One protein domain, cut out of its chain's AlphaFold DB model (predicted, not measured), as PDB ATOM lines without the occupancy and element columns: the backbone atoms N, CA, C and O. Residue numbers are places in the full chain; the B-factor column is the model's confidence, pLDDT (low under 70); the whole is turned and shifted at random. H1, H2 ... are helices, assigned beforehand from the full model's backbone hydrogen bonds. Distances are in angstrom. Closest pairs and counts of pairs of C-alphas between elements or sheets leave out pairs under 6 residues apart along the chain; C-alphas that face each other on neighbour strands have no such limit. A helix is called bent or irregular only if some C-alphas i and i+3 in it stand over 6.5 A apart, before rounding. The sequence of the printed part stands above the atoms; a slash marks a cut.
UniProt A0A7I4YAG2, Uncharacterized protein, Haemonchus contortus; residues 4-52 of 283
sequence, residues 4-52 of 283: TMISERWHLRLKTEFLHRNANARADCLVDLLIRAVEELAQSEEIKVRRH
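Overview. This is residues 4 to 52 of the 283 residues of an uncharacterized protein of Haemonchus contortus (UniProt A0A7I4YAG2). Two helices with no contact between them make an open, lopsided V: H1 is the short arm, H2 the long one, and a short loop of residues 19 to 24 makes the corner. Both arms reach away from that loop, and H2 makes most of the length. The printed part has 49 residues, with two named helices in the order H1, H2 and no named strand; the class is all helix. It is extended, with a radius of gyration of the C-alphas of 17.3 A, and flat, spanning 50 by 27 by 8 A.

Arrangement. H1, residues 4 to 18, comes first along the printed part. H2, residues 25 to 50, follows after a short link of 6 residues. The two helices are apart, with no C-alpha of the one within 8 A of the other. Residues 4 to 14 of H1 stand free, and so do residues 29 to 52, of which 29 to 50 belong to H2. In H1 and H2 every O i to N i+4 pair is within hydrogen-bond range.

Along the chain. H1 begins with C-alpha 4 at (-7.041, -24.933, 40.275) and ends with C-alpha 18 at (5.433, -38.063, 49.850), a length of 20.5 A. It is neither bent nor irregular, but only just: C-alphas 15 and 18 are 6.2 A apart. H2 begins with C-alpha 25 at (9.940, -29.667, 57.495) and ends with C-alpha 50 at (32.080, -3.809, 41.997), 37.4 A away. From its first to its last C-alpha, H1 falls in y and rises in z, while H2 rises in y and falls in z.

Size, cuts and confidence. The two C-alphas farthest apart, those of Met 5 and His 52, are 51.5 A apart. The printed part has no cut. The mean pLDDT of the printed part is 71.0, with 65 for H1 and 77 for H2; 20 residues are under 70, among them residues 14 to 26.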
ATOM      1  N   THR A   4      -7.037 -25.063  38.812       62.56
ATOM      2  CA  THR A   4      -7.041 -24.933  40.275       62.56
ATOM      3  C   THR A   4      -7.302 -26.256  40.999       62.56
ATOM      4  O   THR A   4      -6.593 -26.598  41.946       62.56
ATOM      5  N   MET A   5      -8.238 -27.070  40.509       72.31
ATOM      6  CA  MET A   5      -8.540 -28.373  41.116       72.31
ATOM      7  C   MET A   5      -7.402 -29.382  40.939       72.31
ATOM      8  O   MET A   5      -7.198 -30.245  41.790       72.31
ATOM      9  N   ILE A   6      -6.645 -29.292  39.843       59.75
ATOM     10  CA  ILE A   6      -5.516 -30.193  39.582       59.75
ATOM     11  C   ILE A   6      -4.316 -29.796  40.449       59.75
ATOM     12  O   ILE A   6      -3.679 -30.678  41.030       59.75
ATOM     13  N   SER A   7      -4.049 -28.494  40.608       55.38
ATOM     14  CA  SER A   7      -2.992 -28.012  41.502       55.38
ATOM     15  C   SER A   7      -3.274 -28.348  42.963       55.38
ATOM     16  O   SER A   7      -2.380 -28.841  43.645       55.38
ATOM     17  N   GLU A   8      -4.510 -28.182  43.443       69.81
ATOM     18  CA  GLU A   8      -4.866 -28.497  44.833       69.81
ATOM     19  C   GLU A   8      -4.746 -29.991  45.130       69.81
ATOM     20  O   GLU A   8      -4.185 -30.383  46.155       69.81
ATOM     21  N   ARG A   9      -5.201 -30.844  44.204       77.81
ATOM     22  CA  ARG A   9      -5.126 -32.301  44.359       77.81
ATOM     23  C   ARG A   9      -3.689 -32.810  44.297       77.81
ATOM     24  O   ARG A   9      -3.349 -33.730  45.035       77.81
ATOM     25  N   TRP A  10      -2.843 -32.208  43.461       66.94
ATOM     26  CA  TRP A  10      -1.415 -32.527  43.404       66.94
ATOM     27  C   TRP A  10      -0.682 -32.083  44.670       66.94
ATOM     28  O   TRP A  10       0.083 -32.856  45.244       66.94
ATOM     29  N   HIS A  11      -0.990 -30.885  45.167       69.81
ATOM     30  CA  HIS A  11      -0.402 -30.344  46.387       69.81
ATOM     31  C   HIS A  11      -0.791 -31.164  47.623       69.81
ATOM     32  O   HIS A  11       0.061 -31.481  48.452       69.81
ATOM     33  N   LEU A  12      -2.058 -31.592  47.722       73.12
ATOM     34  CA  LEU A  12      -2.513 -32.489  48.788       73.12
ATOM     35  C   LEU A  12      -1.766 -33.822  48.748       73.12
ATOM     36  O   LEU A  12      -1.315 -34.297  49.784       73.12
ATOM     37  N   ARG A  13      -1.588 -34.385  47.551       71.00
ATOM     38  CA  ARG A  13      -0.940 -35.681  47.352       71.00
ATOM     39  C   ARG A  13       0.551 -35.648  47.682       71.00
ATOM     40  O   ARG A  13       1.037 -36.531  48.380       71.00
ATOM     41  N   LEU A  14       1.252 -34.584  47.288       58.78
ATOM     42  CA  LEU A  14       2.619 -34.295  47.737       58.78
ATOM     43  C   LEU A  14       2.695 -34.236  49.267       58.78
ATOM     44  O   LEU A  14       3.525 -34.906  49.879       58.78
ATOM     45  N   LYS A  15       1.771 -33.500  49.893       65.06
ATOM     46  CA  LYS A  15       1.753 -33.255  51.340       65.06
ATOM     47  C   LYS A  15       1.425 -34.501  52.173       65.06
ATOM     48  O   LYS A  15       1.910 -34.615  53.298       65.06
ATOM     49  N   THR A  16       0.610 -35.422  51.654       63.19
ATOM     50  CA  THR A  16       0.156 -36.615  52.392       63.19
ATOM     51  C   THR A  16       0.912 -37.891  52.043       63.19
ATOM     52  O   THR A  16       1.169 -38.682  52.945       63.19
ATOM     53  N   GLU A  17       1.252 -38.107  50.768       58.78
ATOM     54  CA  GLU A  17       1.833 -39.374  50.287       58.78
ATOM     55  C   GLU A  17       3.365 -39.343  50.251       58.78
ATOM     56  O   GLU A  17       3.993 -40.365  50.509       58.78
ATOM     57  N   PHE A  18       3.975 -38.183  49.984       53.25
ATOM     58  CA  PHE A  18       5.433 -38.063  49.850       53.25
ATOM     59  C   PHE A  18       6.092 -37.365  51.045       53.25
ATOM     60  O   PHE A  18       7.214 -37.703  51.417       53.25
ATOM     61  N   LEU A  19       5.396 -36.412  51.679       55.81
ATOM     62  CA  LEU A  19       6.021 -35.470  52.608       55.81
ATOM     63  C   LEU A  19       5.881 -35.790  54.114       55.81
ATOM     64  O   LEU A  19       6.122 -34.890  54.911       55.81
ATOM     65  N   HIS A  20       5.592 -37.035  54.542       58.88
ATOM     66  CA  HIS A  20       5.524 -37.500  55.956       58.88
ATOM     67  C   HIS A  20       5.952 -36.451  57.022       58.88
ATOM     68  O   HIS A  20       7.133 -36.301  57.346       58.88
ATOM     69  N   ARG A  21       4.945 -35.711  57.517       59.44
ATOM     70  CA  ARG A  21       4.926 -34.379  58.176       59.44
ATOM     71  C   ARG A  21       6.109 -33.882  59.037       59.44
ATOM     72  O   ARG A  21       6.209 -32.674  59.201       59.44
ATOM     73  N   ASN A  22       6.983 -34.731  59.578       58.25
ATOM     74  CA  ASN A  22       8.102 -34.311  60.447       58.25
ATOM     75  C   ASN A  22       9.495 -34.468  59.815       58.25
ATOM     76  O   ASN A  22      10.429 -33.788  60.233       58.25
ATOM     77  N   ALA A  23       9.660 -35.325  58.805       56.62
ATOM     78  CA  ALA A  23      10.943 -35.472  58.111       56.62
ATOM     79  C   ALA A  23      11.161 -34.367  57.062       56.62
ATOM     80  O   ALA A  23      12.300 -33.977  56.815       56.62
ATOM     81  N   ASN A  24      10.077 -33.815  56.503       57.97
ATOM     82  CA  ASN A  24      10.155 -32.862  55.392       57.97
ATOM     83  C   ASN A  24      10.101 -31.389  55.778       57.97
ATOM     84  O   ASN A  24      10.594 -30.586  55.006       57.97
ATOM     85  N   ALA A  25       9.692 -31.027  56.999       67.75
ATOM     86  CA  ALA A  25       9.940 -29.667  57.495       67.75
ATOM     87  C   ALA A  25      11.444 -29.316  57.449       67.75
ATOM     88  O   ALA A  25      11.824 -28.172  57.227       67.75
ATOM     89  N   ARG A  26      12.315 -30.325  57.602       68.25
ATOM     90  CA  ARG A  26      13.768 -30.180  57.453       68.25
ATOM     91  C   ARG A  26      14.208 -30.072  55.993       68.25
ATOM     92  O   ARG A  26      15.171 -29.365  55.724       68.25
ATOM     93  N   ALA A  27      13.543 -30.786  55.084       74.62
ATOM     94  CA  ALA A  27      13.836 -30.730  53.655       74.62
ATOM     95  C   ALA A  27      13.387 -29.389  53.060       74.62
ATOM     96  O   ALA A  27      14.184 -28.741  52.394       74.62
ATOM     97  N   ASP A  28      12.181 -28.932  53.390       77.44
ATOM     98  CA  ASP A  28      11.649 -27.629  52.990       77.44
ATOM     99  C   ASP A  28      12.518 -26.494  53.557       77.44
ATOM    100  O   ASP A  28      12.960 -25.628  52.811       77.44
ATOM    101  N   CYS A  29      12.898 -26.562  54.841       77.44
ATOM    102  CA  CYS A  29      13.820 -25.590  55.440       77.44
ATOM    103  C   CYS A  29      15.203 -25.588  54.767       77.44
ATOM    104  O   CYS A  29      15.792 -24.526  54.576       77.44
ATOM    105  N   LEU A  30      15.731 -26.757  54.386       76.06
ATOM    106  CA  LEU A  30      16.980 -26.839  53.629       76.06
ATOM    107  C   LEU A  30      16.830 -26.226  52.232       76.06
ATOM    108  O   LEU A  30      17.730 -25.518  51.797       76.06
ATOM    109  N   VAL A  31      15.722 -26.483  51.533       83.75
ATOM    110  CA  VAL A  31      15.445 -25.893  50.215       83.75
ATOM    111  C   VAL A  31      15.350 -24.372  50.320       83.75
ATOM    112  O   VAL A  31      16.016 -23.686  49.550       83.75
ATOM    113  N   ASP A  32      14.634 -23.845  51.312       81.81
ATOM    114  CA  ASP A  32      14.551 -22.402  51.566       81.81
ATOM    115  C   ASP A  32      15.926 -21.793  51.877       81.81
ATOM    116  O   ASP A  32      16.284 -20.746  51.337       81.81
ATOM    117  N   LEU A  33      16.738 -22.466  52.704       72.25
ATOM    118  CA  LEU A  33      18.114 -22.049  52.985       72.25
ATOM    119  C   LEU A  33      18.978 -22.048  51.723       72.25
ATOM    120  O   LEU A  33      19.773 -21.132  51.541       72.25
ATOM    121  N   LEU A  34      18.835 -23.045  50.849       78.50
ATOM    122  CA  LEU A  34      19.585 -23.120  49.595       78.50
ATOM    123  C   LEU A  34      19.164 -22.021  48.614       78.50
ATOM    124  O   LEU A  34      20.036 -21.425  47.988       78.50
ATOM    125  N   ILE A  35      17.866 -21.724  48.501       85.06
ATOM    126  CA  ILE A  35      17.355 -20.630  47.660       85.06
ATOM    127  C   ILE A  35      17.929 -19.294  48.140       85.06
ATOM    128  O   ILE A  35      18.544 -18.573  47.355       85.06
ATOM    129  N   ARG A  36      17.826 -19.010  49.443       81.12
ATOM    130  CA  ARG A  36      18.387 -17.790  50.041       81.12
ATOM    131  C   ARG A  36      19.904 -17.713  49.904       81.12
ATOM    132  O   ARG A  36      20.437 -16.658  49.578       81.12
ATOM    133  N   ALA A  37      20.606 -18.830  50.095       74.62
ATOM    134  CA  ALA A  37      22.057 -18.876  49.962       74.62
ATOM    135  C   ALA A  37      22.523 -18.511  48.544       74.62
ATOM    136  O   ALA A  37      23.575 -17.897  48.399       74.62
ATOM    137  N   VAL A  38      21.763 -18.856  47.496       86.44
ATOM    138  CA  VAL A  38      22.096 -18.459  46.116       86.44
ATOM    139  C   VAL A  38      22.015 -16.942  45.946       86.44
ATOM    140  O   VAL A  38      22.929 -16.358  45.368       86.44
ATOM    141  N   GLU A  39      20.975 -16.298  46.478       85.75
ATOM    142  CA  GLU A  39      20.823 -14.837  46.430       85.75
ATOM    143  C   GLU A  39      21.918 -14.127  47.239       85.75
ATOM    144  O   GLU A  39      22.558 -13.201  46.739       85.75
ATOM    145  N   GLU A  40      22.208 -14.608  48.452       78.19
ATOM    146  CA  GLU A  40      23.279 -14.080  49.307       78.19
ATOM    147  C   GLU A  40      24.665 -14.238  48.651       78.19
ATOM    148  O   GLU A  40      25.493 -13.321  48.683       78.19
ATOM    149  N   LEU A  41      24.928 -15.379  48.000       76.75
ATOM    150  CA  LEU A  41      26.166 -15.607  47.250       76.75
ATOM    151  C   LEU A  41      26.265 -14.699  46.021       76.75
ATOM    152  O   LEU A  41      27.341 -14.159  45.768       76.75
ATOM    153  N   ALA A  42      25.168 -14.506  45.282       81.56
ATOM    154  CA  ALA A  42      25.127 -13.627  44.116       81.56
ATOM    155  C   ALA A  42      25.395 -12.165  44.500       81.56
ATOM    156  O   ALA A  42      26.243 -11.522  43.886       81.56
ATOM    157  N   GLN A  43      24.762 -11.666  45.566       81.50
ATOM    158  CA  GLN A  43      25.037 -10.328  46.102       81.50
ATOM    159  C   GLN A  43      26.489 -10.198  46.581       81.50
ATOM    160  O   GLN A  43      27.150  -9.194  46.317       81.50
ATOM    161  N   SER A  44      27.029 -11.225  47.249       75.12
ATOM    162  CA  SER A  44      28.432 -11.237  47.673       75.12
ATOM    163  C   SER A  44      29.398 -11.162  46.488       75.12
ATOM    164  O   SER A  44      30.370 -10.407  46.537       75.12
ATOM    165  N   GLU A  45      29.146 -11.924  45.421       76.25
ATOM    166  CA  GLU A  45      29.906 -11.856  44.169       76.25
ATOM    167  C   GLU A  45      29.782 -10.484  43.513       76.25
ATOM    168  O   GLU A  45      30.798  -9.888  43.171       76.25
ATOM    169  N   GLU A  46      28.579  -9.921  43.420       77.31
ATOM    170  CA  GLU A  46      28.369  -8.597  42.839       77.31
ATOM    171  C   GLU A  46      29.153  -7.511  43.593       77.31
ATOM    172  O   GLU A  46      29.849  -6.701  42.981       77.31
ATOM    173  N   ILE A  47      29.127  -7.531  44.930       75.56
ATOM    174  CA  ILE A  47      29.917  -6.616  45.766       75.56
ATOM    175  C   ILE A  47      31.416  -6.812  45.517       75.56
ATOM    176  O   ILE A  47      32.160  -5.831  45.432       75.56
ATOM    177  N   LYS A  48      31.888  -8.060  45.387       73.88
ATOM    178  CA  LYS A  48      33.293  -8.327  45.051       73.88
ATOM    179  C   LYS A  48      33.641  -7.789  43.668       73.88
ATOM    180  O   LYS A  48      34.694  -7.178  43.536       73.88
ATOM    181  N   VAL A  49      32.793  -7.992  42.663       73.38
ATOM    182  CA  VAL A  49      33.006  -7.498  41.295       73.38
ATOM    183  C   VAL A  49      33.066  -5.972  41.292       73.38
ATOM    184  O   VAL A  49      34.055  -5.419  40.818       73.38
ATOM    185  N   ARG A  50      32.093  -5.283  41.909       72.75
ATOM    186  CA  ARG A  50      32.080  -3.809  41.997       72.75
ATOM    187  C   ARG A  50      33.317  -3.240  42.690       72.75
ATOM    188  O   ARG A  50      33.747  -2.142  42.368       72.75
ATOM    189  N   ARG A  51      33.892  -3.973  43.647       72.06
ATOM    190  CA  ARG A  51      35.114  -3.577  44.364       72.06
ATOM    191  C   ARG A  51      36.404  -4.039  43.674       72.06
ATOM    192  O   ARG A  51      37.467  -3.918  44.275       72.06
ATOM    193  N   HIS A  52      36.322  -4.626  42.477       68.75
ATOM    194  CA  HIS A  52      37.445  -5.278  41.785       68.75
ATOM    195  C   HIS A  52      38.144  -6.365  42.629       68.75
ATOM    196  O   HIS A  52      39.310  -6.698  42.440       68.75
TER     197      HIS A  52